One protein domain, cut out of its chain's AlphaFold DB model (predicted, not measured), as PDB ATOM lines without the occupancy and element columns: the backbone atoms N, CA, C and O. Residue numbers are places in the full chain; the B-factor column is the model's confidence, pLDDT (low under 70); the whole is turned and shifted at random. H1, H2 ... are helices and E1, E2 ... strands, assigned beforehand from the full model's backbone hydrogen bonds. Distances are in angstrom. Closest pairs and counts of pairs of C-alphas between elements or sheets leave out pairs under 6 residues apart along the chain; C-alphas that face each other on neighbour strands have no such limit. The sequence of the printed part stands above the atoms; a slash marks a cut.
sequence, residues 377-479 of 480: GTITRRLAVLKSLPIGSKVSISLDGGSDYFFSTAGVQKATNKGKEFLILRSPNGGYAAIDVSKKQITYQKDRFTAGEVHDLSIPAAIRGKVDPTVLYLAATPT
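Overview. This is residues 377 to 479 of the 480 residues of an uncharacterized protein of Candidatus Peregrinibacteria bacterium CG10_big_fil_rev_8_21_14_0_10_49_24 (UniProt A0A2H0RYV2). A closed barrel of seven strands, E1 to E7, has one short helix, H1, packed across one end, outside the ring. The 103 printed residues run H1, then E1 to E7 as a meander, each strand the antiparallel neighbour of the one before; parallel E7 and E1 close the mixed ring. The class is mostly strand. The whole is compact, with a radius of gyration of the C-alphas of 12.8 A, yet elongated, spanning 41 by 25 by 24 A.

Along the chain. Find C-alpha 379 at (-3.982, 75.659, -3.025), where H1, residues 379 to 388, begins. Next come E1, 394 to 399, and E2, 404 to 415, the longest strand at 27.8 A. E3 is 420 to 426, E4 432 to 436, E5 441 to 445 and E6 453 to 458. E7, 472 to 478, runs 19.7 A to C-alpha 478 at (2.237, 84.199, 9.575).

Arrangement. Round the ring, look for N 395 and O 407 at 2.8 A between E1 and E2. E2 bends by 74 degrees at residue 411; between E2 and E3, N 410 and O 424 are within hydrogen-bond range at 2.8 A. Then find N 425 and O 433, 2.8 A, for E3 and E4; N 434 and O 443, 2.9 A, for E4 and E5; N 442 and O 455, 2.8 A, for E5 and E6; N 456 and O 477, 2.8 A, for E6 and E7; and N 396 and O 472, 2.7 A, for E7 and E1. H1 is on the barrel, outside it, at a height over the sheet of 7.9 A; the C-alphas of Ile 379 and Ser 458 are its closest to E6, 6.1 A. In H1, 4 of 6 O i to N i+4 pairs are within hydrogen-bond range.

Size, cuts and confidence. The C-alphas farthest apart, Asn 417 and Lys 466, are 42.4 A apart. The printed part has no cut. The link E6 to E7, 13 residues, is long. Confidence is under 70 in 30 residues, among them 414 to 421 and 461 to 470.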
ATOM      1  N   GLY A 377      -7.323  76.758  -9.269       71.69
ATOM      2  CA  GLY A 377      -8.205  77.428  -8.297       71.69
ATOM      3  C   GLY A 377      -8.160  76.899  -6.856       71.69
ATOM      4  O   GLY A 377      -8.925  77.366  -6.023       71.69
ATOM      5  N   THR A 378      -7.305  75.920  -6.541       82.88
ATOM      6  CA  THR A 378      -7.151  75.382  -5.174       82.88
ATOM      7  C   THR A 378      -5.676  75.323  -4.790       82.88
ATOM      8  O   THR A 378      -4.838  74.941  -5.610       82.88
ATOM      9  N   ILE A 379      -5.362  75.652  -3.531       84.12
ATOM     10  CA  ILE A 379      -3.982  75.659  -3.025       84.12
ATOM     11  C   ILE A 379      -3.338  74.275  -3.139       84.12
ATOM     12  O   ILE A 379      -2.203  74.153  -3.580       84.12
ATOM     13  N   THR A 380      -4.097  73.212  -2.858       85.12
ATOM     14  CA  THR A 380      -3.617  71.830  -2.966       85.12
ATOM     15  C   THR A 380      -3.154  71.497  -4.385       85.12
ATOM     16  O   THR A 380      -2.108  70.877  -4.552       85.12
ATOM     17  N   ARG A 381      -3.888  71.940  -5.418       82.50
ATOM     18  CA  ARG A 381      -3.473  71.730  -6.814       82.50
ATOM     19  C   ARG A 381      -2.243  72.563  -7.165       82.50
ATOM     20  O   ARG A 381      -1.326  72.018  -7.761       82.50
ATOM     21  N   ARG A 382      -2.174  73.831  -6.746       82.50
ATOM     22  CA  ARG A 382      -0.991  74.685  -6.970       82.50
ATOM     23  C   ARG A 382       0.280  74.102  -6.341       82.50
ATOM     24  O   ARG A 382       1.318  74.056  -6.992       82.50
ATOM     25  N   LEU A 383       0.192  73.594  -5.112       84.69
ATOM     26  CA  LEU A 383       1.323  72.953  -4.432       84.69
ATOM     27  C   LEU A 383       1.690  71.590  -5.033       84.69
ATOM     28  O   LEU A 383       2.862  71.222  -5.036       84.69
ATOM     29  N   ALA A 384       0.721  70.843  -5.575       82.69
ATOM     30  CA  ALA A 384       1.014  69.622  -6.324       82.69
ATOM     31  C   ALA A 384       1.822  69.928  -7.596       82.69
ATOM     32  O   ALA A 384       2.789  69.230  -7.886       82.69
ATOM     33  N   VAL A 385       1.480  71.011  -8.303       82.25
ATOM     34  CA  VAL A 385       2.209  71.459  -9.501       82.25
ATOM     35  C   VAL A 385       3.624  71.908  -9.157       82.25
ATOM     36  O   VAL A 385       4.556  71.616  -9.903       82.25
ATOM     37  N   LEU A 386       3.817  72.546  -8.000       80.81
ATOM     38  CA  LEU A 386       5.146  72.932  -7.527       80.81
ATOM     39  C   LEU A 386       6.109  71.734  -7.431       80.81
ATOM     40  O   LEU A 386       7.292  71.901  -7.710       80.81
ATOM     41  N   LYS A 387       5.623  70.524  -7.101       78.81
ATOM     42  CA  LYS A 387       6.453  69.300  -7.123       78.81
ATOM     43  C   LYS A 387       6.910  68.904  -8.526       78.81
ATOM     44  O   LYS A 387       7.967  68.300  -8.662       78.81
ATOM     45  N   SER A 388       6.102  69.192  -9.543       79.69
ATOM     46  CA  SER A 388       6.380  68.844 -10.940       79.69
ATOM     47  C   SER A 388       7.114  69.936 -11.718       79.69
ATOM     48  O   SER A 388       7.467  69.713 -12.872       79.69
ATOM     49  N   LEU A 389       7.316  71.115 -11.123       81.75
ATOM     50  CA  LEU A 389       7.996  72.211 -11.798       81.75
ATOM     51  C   LEU A 389       9.485  71.890 -12.015       81.75
ATOM     52  O   LEU A 389      10.158  71.487 -11.062       81.75
ATOM     53  N   PRO A 390      10.028  72.140 -13.223       84.00
ATOM     54  CA  PRO A 390      11.463  72.053 -13.476       84.00
ATOM     55  C   PRO A 390      12.253  72.965 -12.539       84.00
ATOM     56  O   PRO A 390      11.735  73.997 -12.101       84.00
ATOM     57  N   ILE A 391      13.517  72.632 -12.280       84.88
ATOM     58  CA  ILE A 391      14.454  73.507 -11.557       84.88
ATOM     59  C   ILE A 391      14.560  74.863 -12.279       84.88
ATOM     60  O   ILE A 391      14.477  74.945 -13.505       84.88
ATOM     61  N   GLY A 392      14.694  75.952 -11.523       81.50
ATOM     62  CA  GLY A 392      14.753  77.303 -12.081       81.50
ATOM     63  C   GLY A 392      13.392  77.904 -12.458       81.50
ATOM     64  O   GLY A 392      13.342  79.048 -12.904       81.50
ATOM     65  N   SER A 393      12.287  77.174 -12.272       85.12
ATOM     66  CA  SER A 393      10.936  77.711 -12.476       85.12
ATOM     67  C   SER A 393      10.620  78.775 -11.431       85.12
ATOM     68  O   SER A 393      10.923  78.604 -10.249       85.12
ATOM     69  N   LYS A 394       9.990  79.865 -11.867       84.12
ATOM     70  CA  LYS A 394       9.770  81.046 -11.037       84.12
ATOM     71  C   LYS A 394       8.513  80.903 -10.177       84.12
ATOM     72  O   LYS A 394       7.435  80.554 -10.656       84.12
ATOM     73  N   VAL A 395       8.655  81.207  -8.895       85.75
ATOM     74  CA  VAL A 395       7.592  81.188  -7.889       85.75
ATOM     75  C   VAL A 395       7.539  82.562  -7.236       85.75
ATOM     76  O   VAL A 395       8.539  83.036  -6.710       85.75
ATOM     77  N   SER A 396       6.387  83.217  -7.288       85.56
ATOM     78  CA  SER A 396       6.111  84.460  -6.575       85.56
ATOM     79  C   SER A 396       5.341  84.154  -5.297       85.56
ATOM     80  O   SER A 396       4.332  83.444  -5.330       85.56
ATOM     81  N   ILE A 397       5.814  84.690  -4.178       85.19
ATOM     82  CA  ILE A 397       5.163  84.562  -2.879       85.19
ATOM     83  C   ILE A 397       4.926  85.957  -2.321       85.19
ATOM     84  O   ILE A 397       5.868  86.694  -2.032       85.19
ATOM     85  N   SER A 398       3.653  86.308  -2.184       83.69
ATOM     86  CA  SER A 398       3.215  87.572  -1.608       83.69
ATOM     87  C   SER A 398       3.075  87.413  -0.095       83.69
ATOM     88  O   SER A 398       2.312  86.560   0.358       83.69
ATOM     89  N   LEU A 399       3.813  88.199   0.688       77.44
ATOM     90  CA  LEU A 399       3.554  88.333   2.125       77.44
ATOM     91  C   LEU A 399       2.413  89.338   2.316       77.44
ATOM     92  O   LEU A 399       2.380  90.348   1.610       77.44
ATOM     93  N   ASP A 400       1.479  89.061   3.229       64.69
ATOM     94  CA  ASP A 400       0.268  89.874   3.441       64.69
ATOM     95  C   ASP A 400       0.540  91.392   3.418       64.69
ATOM     96  O   ASP A 400       1.243  91.941   4.264       64.69
ATOM     97  N   GLY A 401      -0.031  92.079   2.419       54.34
ATOM     98  CA  GLY A 401       0.048  93.537   2.261       54.34
ATOM     99  C   GLY A 401       1.373  94.092   1.712       54.34
ATOM    100  O   GLY A 401       1.484  95.310   1.566       54.34
ATOM    101  N   GLY A 402       2.351  93.238   1.391       60.56
ATOM    102  CA  GLY A 402       3.709  93.621   0.993       60.56
ATOM    103  C   GLY A 402       4.045  93.483  -0.500       60.56
ATOM    104  O   GLY A 402       3.180  93.369  -1.368       60.56
ATOM    105  N   SER A 403       5.350  93.540  -0.791       65.62
ATOM    106  CA  SER A 403       5.952  93.288  -2.107       65.62
ATOM    107  C   SER A 403       6.048  91.791  -2.410       65.62
ATOM    108  O   SER A 403       6.349  91.001  -1.519       65.62
ATOM    109  N   ASP A 404       5.870  91.410  -3.675       72.75
ATOM    110  CA  ASP A 404       6.050  90.028  -4.125       72.75
ATOM    111  C   ASP A 404       7.520  89.595  -4.028       72.75
ATOM    112  O   ASP A 404       8.414  90.222  -4.608       72.75
ATOM    113  N   TYR A 405       7.767  88.487  -3.329       75.81
ATOM    114  CA  TYR A 405       9.078  87.855  -3.259       75.81
ATOM    115  C   TYR A 405       9.178  86.785  -4.336       75.81
ATOM    116  O   TYR A 405       8.397  85.833  -4.367       75.81
ATOM    117  N   PHE A 406      10.164  86.925  -5.214       83.06
ATOM    118  CA  PHE A 406      10.426  85.940  -6.252       83.06
ATOM    119  C   PHE A 406      11.433  84.910  -5.772       83.06
ATOM    120  O   PHE A 406      12.444  85.243  -5.160       83.06
ATOM    121  N   PHE A 407      11.158  83.661  -6.106       83.75
ATOM    122  CA  PHE A 407      12.018  82.521  -5.885       83.75
ATOM    123  C   PHE A 407      12.132  81.707  -7.166       83.75
ATOM    124  O   PHE A 407      11.250  81.761  -8.026       83.75
ATOM    125  N   SER A 408      13.166  80.880  -7.234       85.44
ATOM    126  CA  SER A 408      13.271  79.813  -8.224       85.44
ATOM    127  C   SER A 408      13.281  78.453  -7.548       85.44
ATOM    128  O   SER A 408      13.861  78.283  -6.474       85.44
ATOM    129  N   THR A 409      12.644  77.466  -8.168       86.31
ATOM    130  CA  THR A 409      12.688  76.075  -7.707       86.31
ATOM    131  C   THR A 409      14.127  75.553  -7.718       86.31
ATOM    132  O   THR A 409      14.867  75.734  -8.684       86.31
ATOM    133  N   ALA A 410      14.536  74.900  -6.633       77.69
ATOM    134  CA  ALA A 410      15.884  74.361  -6.443       77.69
ATOM    135  C   ALA A 410      15.895  72.839  -6.200       77.69
ATOM    136  O   ALA A 410      16.953  72.263  -5.954       77.69
ATOM    137  N   GLY A 411      14.730  72.186  -6.276       77.19
ATOM    138  CA  GLY A 411      14.574  70.734  -6.169       77.19
ATOM    139  C   GLY A 411      13.813  70.273  -4.923       77.19
ATOM    140  O   GLY A 411      13.238  71.071  -4.178       77.19
ATOM    141  N   VAL A 412      13.794  68.956  -4.714       77.88
ATOM    142  CA  VAL A 412      13.135  68.290  -3.580       77.88
ATOM    143  C   VAL A 412      14.199  67.792  -2.606       77.88
ATOM    144  O   VAL A 412      15.141  67.117  -3.015       77.88
ATOM    145  N   GLN A 413      14.026  68.063  -1.313       70.88
ATOM    146  CA  GLN A 413      14.893  67.539  -0.261       70.88
ATOM    147  C   GLN A 413      14.093  66.690   0.729       70.88
ATOM    148  O   GLN A 413      13.055  67.112   1.239       70.88
ATOM    149  N   LYS A 414      14.586  65.485   1.026       64.06
ATOM    150  CA  LYS A 414      14.028  64.629   2.079       64.06
ATOM    151  C   LYS A 414      14.679  64.970   3.413       64.06
ATOM    152  O   LYS A 414      15.898  64.902   3.542       64.06
ATOM    153  N   ALA A 415      13.872  65.300   4.415       63.03
ATOM    154  CA  ALA A 415      14.345  65.401   5.787       63.03
ATOM    155  C   ALA A 415      14.633  63.994   6.323       63.03
ATOM    156  O   ALA A 415      13.719  63.178   6.494       63.03
ATOM    157  N   THR A 416      15.908  63.741   6.606       49.91
ATOM    158  CA  THR A 416      16.496  62.440   6.961       49.91
ATOM    159  C   THR A 416      15.789  61.739   8.124       49.91
ATOM    160  O   THR A 416      15.711  60.518   8.128       49.91
ATOM    161  N   ASN A 417      15.186  62.487   9.054       48.94
ATOM    162  CA  ASN A 417      14.617  61.920  10.283       48.94
ATOM    163  C   ASN A 417      13.091  61.731  10.277       48.94
ATOM    164  O   ASN A 417      12.548  61.237  11.260       48.94
ATOM    165  N   LYS A 418      12.363  62.147   9.228       59.53
ATOM    166  CA  LYS A 418      10.882  62.051   9.211       59.53
ATOM    167  C   LYS A 418      10.280  61.567   7.890       59.53
ATOM    168  O   LYS A 418       9.062  61.585   7.756       59.53
ATOM    169  N   GLY A 419      11.103  61.203   6.901       58.34
ATOM    170  CA  GLY A 419      10.621  60.828   5.564       58.34
ATOM    171  C   GLY A 419       9.836  61.942   4.854       58.34
ATOM    172  O   GLY A 419       9.124  61.678   3.891       58.34
ATOM    173  N   LYS A 420       9.937  63.185   5.339       65.62
ATOM    174  CA  LYS A 420       9.202  64.334   4.808       65.62
ATOM    175  C   LYS A 420       9.950  64.930   3.629       65.62
ATOM    176  O   LYS A 420      11.142  65.202   3.739       65.62
ATOM    177  N   GLU A 421       9.240  65.154   2.534       68.69
ATOM    178  CA  GLU A 421       9.751  65.843   1.350       68.69
ATOM    179  C   GLU A 421       9.401  67.326   1.421       68.69
ATOM    180  O   GLU A 421       8.224  67.685   1.475       68.69
ATOM    181  N   PHE A 422      10.425  68.169   1.379       75.38
ATOM    182  CA  PHE A 422      10.291  69.612   1.270       75.38
ATOM    183  C   PHE A 422      10.675  70.056  -0.134       75.38
ATOM    184  O   PHE A 422      11.658  69.575  -0.706       75.38
ATOM    185  N   LEU A 423       9.904  70.990  -0.681       81.94
ATOM    186  CA  LEU A 423      10.264  71.677  -1.917       81.94
ATOM    187  C   LEU A 423      11.137  72.868  -1.565       81.94
ATOM    188  O   LEU A 423      10.725  73.711  -0.769       81.94
ATOM    189  N   ILE A 424      12.334  72.917  -2.137       83.56
ATOM    190  CA  ILE A 424      13.292  73.981  -1.871       83.56
ATOM    191  C   ILE A 424      13.149  75.050  -2.944       83.56
ATOM    192  O   ILE A 424      13.228  74.786  -4.145       83.56
ATOM    193  N   LEU A 425      12.953  76.273  -2.482       85.62
ATOM    194  CA  LEU A 425      12.954  77.495  -3.258       85.62
ATOM    195  C   LEU A 425      14.208  78.293  -2.924       85.62
ATOM    196  O   LEU A 425      14.661  78.296  -1.779       85.62
ATOM    197  N   ARG A 426      14.764  78.988  -3.913       82.19
ATOM    198  CA  ARG A 426      15.941  79.842  -3.755       82.19
ATOM    199  C   ARG A 426      15.593  81.286  -4.070       82.19
ATOM    200  O   ARG A 426      14.982  81.559  -5.098       82.19
ATOM    201  N   SER A 427      15.980  82.191  -3.181       81.12
ATOM    202  CA  SER A 427      15.777  83.629  -3.345       81.12
ATOM    203  C   SER A 427      16.919  84.284  -4.148       81.12
ATOM    204  O   SER A 427      18.051  83.797  -4.098       81.12
ATOM    205  N   PRO A 428      16.663  85.438  -4.793       72.50
ATOM    206  CA  PRO A 428      17.652  86.304  -5.447       72.50
ATOM    207  C   PRO A 428      18.825  86.789  -4.595       72.50
ATOM    208  O   PRO A 428      19.760  87.377  -5.142       72.50
ATOM    209  N   ASN A 429      18.731  86.619  -3.276       73.81
ATOM    210  CA  ASN A 429      19.704  87.085  -2.292       73.81
ATOM    211  C   ASN A 429      20.427  85.905  -1.612       73.81
ATOM    212  O   ASN A 429      20.994  86.074  -0.538       73.81
ATOM    213  N   GLY A 430      20.336  84.696  -2.179       67.94
ATOM    214  CA  GLY A 430      21.025  83.501  -1.683       67.94
ATOM    215  C   GLY A 430      20.292  82.705  -0.594       67.94
ATOM    216  O   GLY A 430      20.633  81.544  -0.384       67.94
ATOM    217  N   GLY A 431      19.257  83.266   0.042       75.69
ATOM    218  CA  GLY A 431      18.425  82.564   1.034       75.69
ATOM    219  C   GLY A 431      17.517  81.488   0.426       75.69
ATOM    220  O   GLY A 431      17.266  81.486  -0.785       75.69
ATOM    221  N   TYR A 432      16.980  80.605   1.269       80.31
ATOM    222  CA  TYR A 432      16.129  79.479   0.879       80.31
ATOM    223  C   TYR A 432      14.727  79.585   1.475       80.31
ATOM    224  O   TYR A 432      14.516  80.191   2.519       80.31
ATOM    225  N   ALA A 433      13.753  78.947   0.837       83.69
ATOM    226  CA  ALA A 433      12.473  78.678   1.468       83.69
ATOM    227  C   ALA A 433      12.086  77.214   1.261       83.69
ATOM    228  O   ALA A 433      12.217  76.680   0.163       83.69
ATOM    229  N   ALA A 434      11.638  76.558   2.325       86.38
ATOM    230  CA  ALA A 434      11.213  75.166   2.291       86.38
ATOM    231  C   ALA A 434       9.689  75.098   2.378       86.38
ATOM    232  O   ALA A 434       9.103  75.643   3.311       86.38
ATOM    233  N   ILE A 435       9.047  74.428   1.423       86.56
ATOM    234  CA  ILE A 435       7.591  74.260   1.397       86.56
ATOM    235  C   ILE A 435       7.220  72.838   1.822       86.56
ATOM    236  O   ILE A 435       7.622  71.862   1.182       86.56
ATOM    237  N   ASP A 436       6.410  72.736   2.878       86.44
ATOM    238  CA  ASP A 436       5.715  71.515   3.291       86.44
ATOM    239  C   ASP A 436       4.351  71.468   2.588       86.44
ATOM    240  O   ASP A 436       3.398  72.154   2.966       86.44
ATOM    241  N   VAL A 437       4.257  70.648   1.539       83.31
ATOM    242  CA  VAL A 437       3.035  70.503   0.730       83.31
ATOM    243  C   VAL A 437       1.868  69.949   1.548       83.31
ATOM    244  O   VAL A 437       0.723  70.335   1.318       83.31
ATOM    245  N   SER A 438       2.141  69.053   2.499       84.00
ATOM    246  CA  SER A 438       1.105  68.408   3.310       84.00
ATOM    247  C   SER A 438       0.489  69.386   4.299       84.00
ATOM    248  O   SER A 438      -0.726  69.385   4.488       84.00
ATOM    249  N   LYS A 439       1.319  70.239   4.901       85.56
ATOM    250  CA  LYS A 439       0.861  71.277   5.829       85.56
ATOM    251  C   LYS A 439       0.425  72.567   5.147       85.56
ATOM    252  O   LYS A 439      -0.223  73.376   5.794       85.56
ATOM    253  N   LYS A 440       0.749  72.742   3.861       88.81
ATOM    254  CA  LYS A 440       0.574  73.997   3.116       88.81
ATOM    255  C   LYS A 440       1.318  75.143   3.801       88.81
ATOM    256  O   LYS A 440       0.766  76.217   3.974       88.81
ATOM    257  N   GLN A 441       2.557  74.892   4.203       88.75
ATOM    258  CA  GLN A 441       3.377  75.852   4.938       88.75
ATOM    259  C   GLN A 441       4.678  76.128   4.203       88.75
ATOM    260  O   GLN A 441       5.211  75.248   3.525       88.75
ATOM    261  N   ILE A 442       5.196  77.338   4.369       87.31
ATOM    262  CA  ILE A 442       6.529  77.738   3.936       87.31
ATOM    263  C   ILE A 442       7.371  78.134   5.142       87.31
ATOM    264  O   ILE A 442       6.875  78.724   6.095       87.31
ATOM    265  N   THR A 443       8.651  77.794   5.099       86.06
ATOM    266  CA  THR A 443       9.641  78.197   6.094       86.06
ATOM    267  C   THR A 443      10.748  78.975   5.401       86.06
ATOM    268  O   THR A 443      11.445  78.402   4.562       86.06
ATOM    269  N   TYR A 444      10.918  80.256   5.733       81.38
ATOM    270  CA  TYR A 444      11.987  81.090   5.171       81.38
ATOM    271  C   TYR A 444      13.286  80.887   5.938       81.38
ATOM    272  O   TYR A 444      13.378  81.213   7.113       81.38
ATOM    273  N   GLN A 445      14.309  80.367   5.274       73.94
ATOM    274  CA  GLN A 445      15.591  80.033   5.875       73.94
ATOM    275  C   GLN A 445      16.686  80.924   5.293       73.94
ATOM    276  O   GLN A 445      16.871  80.996   4.076       73.94
ATOM    277  N   LYS A 446      17.442  81.601   6.160       62.56
ATOM    278  CA  LYS A 446      18.580  82.420   5.722       62.56
ATOM    279  C   LYS A 446      19.710  81.538   5.174       62.56
ATOM    280  O   LYS A 446      20.287  81.885   4.155       62.56
ATOM    281  N   ASP A 447      19.901  80.360   5.780       60.44
ATOM    282  CA  ASP A 447      20.809  79.284   5.361       60.44
ATOM    283  C   ASP A 447      20.132  77.913   5.535       60.44
ATOM    284  O   ASP A 447      19.199  77.789   6.324       60.44
ATOM    285  N   ARG A 448      20.644  76.847   4.893       50.94
ATOM    286  CA  ARG A 448      20.093  75.465   4.955       50.94
ATOM    287  C   ARG A 448      19.911  74.879   6.375       50.94
ATOM    288  O   ARG A 448      19.342  73.798   6.508       50.94
ATOM    289  N   PHE A 449      20.418  75.545   7.416       50.25
ATOM    290  CA  PHE A 449      20.473  75.055   8.797       50.25
ATOM    291  C   PHE A 449      19.878  76.010   9.849       50.25
ATOM    292  O   PHE A 449      19.864  75.658  11.027       50.25
ATOM    293  N   THR A 450      19.385  77.198   9.475       55.72
ATOM    294  CA  THR A 450      18.801  78.153  10.436       55.72
ATOM    295  C   THR A 450      17.282  78.008  10.532       55.72
ATOM    296  O   THR A 450      16.588  77.877   9.523       55.72
ATOM    297  N   ALA A 451      16.756  78.012  11.764       57.16
ATOM    298  CA  ALA A 451      15.317  77.997  12.014       57.16
ATOM    299  C   ALA A 451      14.685  79.271  11.435       57.16
ATOM    300  O   ALA A 451      15.119  80.380  11.739       57.16
ATOM    301  N   GLY A 452      13.707  79.076  10.557       68.44
ATOM    302  CA  GLY A 452      13.057  80.130   9.794       68.44
ATOM    303  C   GLY A 452      11.674  80.491  10.310       68.44
ATOM    304  O   GLY A 452      11.052  79.699  11.019       68.44
ATOM    305  N   GLU A 453      11.168  81.649   9.896       79.69
ATOM    306  CA  GLU A 453       9.763  82.013  10.100       79.69
ATOM    307  C   GLU A 453       8.859  81.082   9.287       79.69
ATOM    308  O   GLU A 453       9.145  80.776   8.122       79.69
ATOM    309  N   VAL A 454       7.786  80.602   9.921       86.44
ATOM    310  CA  VAL A 454       6.808  79.698   9.310       86.44
ATOM    311  C   VAL A 454       5.555  80.484   8.942       86.44
ATOM    312  O   VAL A 454       4.989  81.211   9.760       86.44
ATOM    313  N   HIS A 455       5.097  80.303   7.711       87.31
ATOM    314  CA  HIS A 455       3.892  80.937   7.195       87.31
ATOM    315  C   HIS A 455       2.979  79.895   6.558       87.31
ATOM    316  O   HIS A 455       3.447  78.962   5.899       87.31
ATOM    317  N   ASP A 456       1.674  80.075   6.719       89.25
ATOM    318  CA  ASP A 456       0.665  79.318   5.995       89.25
ATOM    319  C   ASP A 456       0.543  79.847   4.563       89.25
ATOM    320  O   ASP A 456       0.529  81.053   4.312       89.25
ATOM    321  N   LEU A 457       0.467  78.926   3.605       88.44
ATOM    322  CA  LEU A 457       0.329  79.224   2.188       88.44
ATOM    323  C   LEU A 457      -1.140  79.234   1.779       88.44
ATOM    324  O   LEU A 457      -1.889  78.280   2.005       88.44
ATOM    325  N   SER A 458      -1.526  80.282   1.065       87.12
ATOM    326  CA  SER A 458      -2.864  80.462   0.521       87.12
ATOM    327  C   SER A 458      -2.822  80.901  -0.947       87.12
ATOM    328  O   SER A 458      -1.761  81.114  -1.544       87.12
ATOM    329  N   ILE A 459      -3.999  80.962  -1.573       84.44
ATOM    330  CA  ILE A 459      -4.132  81.569  -2.898       84.44
ATOM    331  C   ILE A 459      -4.221  83.084  -2.692       84.44
ATOM    332  O   ILE A 459      -5.078  83.514  -1.919       84.44
ATOM    333  N   PRO A 460      -3.408  83.891  -3.391       78.75
ATOM    334  CA  PRO A 460      -3.489  85.342  -3.281       78.75
ATOM    335  C   PRO A 460      -4.892  85.847  -3.643       78.75
ATOM    336  O   PRO A 460      -5.438  85.484  -4.687       78.75
ATOM    337  N   ALA A 461      -5.461  86.703  -2.785       68.75
ATOM    338  CA  ALA A 461      -6.816  87.247  -2.935       68.75
ATOM    339  C   ALA A 461      -6.982  88.113  -4.200       68.75
ATOM    340  O   ALA A 461      -8.062  88.166  -4.784       68.75
ATOM    341  N   ALA A 462      -5.903  88.762  -4.647       61.97
ATOM    342  CA  ALA A 462      -5.841  89.491  -5.907       61.97
ATOM    343  C   ALA A 462      -4.466  89.287  -6.552       61.97
ATOM    344  O   ALA A 462      -3.446  89.642  -5.968       61.97
ATOM    345  N   ILE A 463      -4.433  88.752  -7.774       61.06
ATOM    346  CA  ILE A 463      -3.216  88.752  -8.591       61.06
ATOM    347  C   ILE A 463      -3.207  90.088  -9.341       61.06
ATOM    348  O   ILE A 463      -3.992  90.290 -10.268       61.06
ATOM    349  N   ARG A 464      -2.412  91.059  -8.876       47.25
ATOM    350  CA  ARG A 464      -2.383  92.415  -9.450       47.25
ATOM    351  C   ARG A 464      -1.730  92.383 -10.845       47.25
ATOM    352  O   ARG A 464      -0.544  92.107 -10.960       47.25
ATOM    353  N   GLY A 465      -2.481  92.728 -11.896       49.12
ATOM    354  CA  GLY A 465      -1.951  92.951 -13.253       49.12
ATOM    355  C   GLY A 465      -1.942  91.727 -14.180       49.12
ATOM    356  O   GLY A 465      -2.483  90.674 -13.855       49.12
ATOM    357  N   LYS A 466      -1.366  91.892 -15.386       47.88
ATOM    358  CA  LYS A 466      -1.172  90.807 -16.367       47.88
ATOM    359  C   LYS A 466      -0.283  89.732 -15.738       47.88
ATOM    360  O   LYS A 466       0.926  89.909 -15.649       47.88
ATOM    361  N   VAL A 467      -0.914  88.660 -15.278       62.62
ATOM    362  CA  VAL A 467      -0.270  87.509 -14.641       62.62
ATOM    363  C   VAL A 467       0.637  86.835 -15.661       62.62
ATOM    364  O   VAL A 467       0.164  86.455 -16.733       62.62
ATOM    365  N   ASP A 468       1.923  86.703 -15.344       66.44
ATOM    366  CA  ASP A 468       2.821  85.888 -16.154       66.44
ATOM    367  C   ASP A 468       2.395  84.419 -15.976       66.44
ATOM    368  O   ASP A 468       2.468  83.905 -14.855       66.44
ATOM    369  N   PRO A 469       1.899  83.737 -17.027       65.88
ATOM    370  CA  PRO A 469       1.394  82.372 -16.899       65.88
ATOM    371  C   PRO A 469       2.485  81.380 -16.488       65.88
ATOM    372  O   PRO A 469       2.165  80.313 -15.975       65.88
ATOM    373  N   THR A 470       3.757  81.745 -16.661       69.69
ATOM    374  CA  THR A 470       4.917  80.905 -16.351       69.69
ATOM    375  C   THR A 470       5.325  80.942 -14.869       69.69
ATOM    376  O   THR A 470       6.220  80.205 -14.449       69.69
ATOM    377  N   VAL A 471       4.687  81.803 -14.064       75.12
ATOM    378  CA  VAL A 471       5.025  82.029 -12.653       75.12
ATOM    379  C   VAL A 471       3.954  81.428 -11.747       75.12
ATOM    380  O   VAL A 471       2.760  81.692 -11.893       75.12
ATOM    381  N   LEU A 472       4.375  80.645 -10.750       81.81
ATOM    382  CA  LEU A 472       3.470  80.191  -9.694       81.81
ATOM    383  C   LEU A 472       3.261  81.302  -8.667       81.81
ATOM    384  O   LEU A 472       4.216  81.692  -8.010       81.81
ATOM    385  N   TYR A 473       2.023  81.752  -8.468       82.50
ATOM    386  CA  TYR A 473       1.699  82.764  -7.457       82.50
ATOM    387  C   TYR A 473       1.076  82.134  -6.209       82.50
ATOM    388  O   TYR A 473       0.052  81.442  -6.293       82.50
ATOM    389  N   LEU A 474       1.670  82.425  -5.054       87.00
ATOM    390  CA  LEU A 474       1.220  82.027  -3.722       87.00
ATOM    391  C   LEU A 474       1.154  83.257  -2.807       87.00
ATOM    392  O   LEU A 474       1.817  84.261  -3.059       87.00
ATOM    393  N   ALA A 475       0.362  83.171  -1.746       86.25
ATOM    394  CA  ALA A 475       0.400  84.113  -0.634       86.25
ATOM    395  C   ALA A 475       0.860  83.386   0.631       86.25
ATOM    396  O   ALA A 475       0.589  82.193   0.777       86.25
ATOM    397  N   ALA A 476       1.569  84.088   1.508       87.38
ATOM    398  CA  ALA A 476       2.091  83.568   2.762       87.38
ATOM    399  C   ALA A 476       1.666  84.474   3.925       87.38
ATOM    400  O   ALA A 476       1.933  85.677   3.918       87.38
ATOM    401  N   THR A 477       1.018  83.881   4.925       86.06
ATOM    402  CA  THR A 477       0.516  84.564   6.125       86.06
ATOM    403  C   THR A 477       1.197  83.969   7.357       86.06
ATOM    404  O   THR A 477       1.357  82.749   7.396       86.06
ATOM    405  N   PRO A 478       1.643  84.755   8.355       82.06
ATOM    406  CA  PRO A 478       2.237  84.199   9.575       82.06
ATOM    407  C   PRO A 478       1.358  83.094  10.175       82.06
ATOM    408  O   PRO A 478       0.135  83.236  10.203       82.06
ATOM    409  N   THR A 479       1.971  81.988  10.610       78.44
ATOM    410  CA  THR A 479       1.218  80.944  11.330       78.44
ATOM    411  C   THR A 479       0.715  81.517  12.655       78.44
ATOM    412  O   THR A 479       1.491  82.151  13.370       78.44
TER     413      THR A 479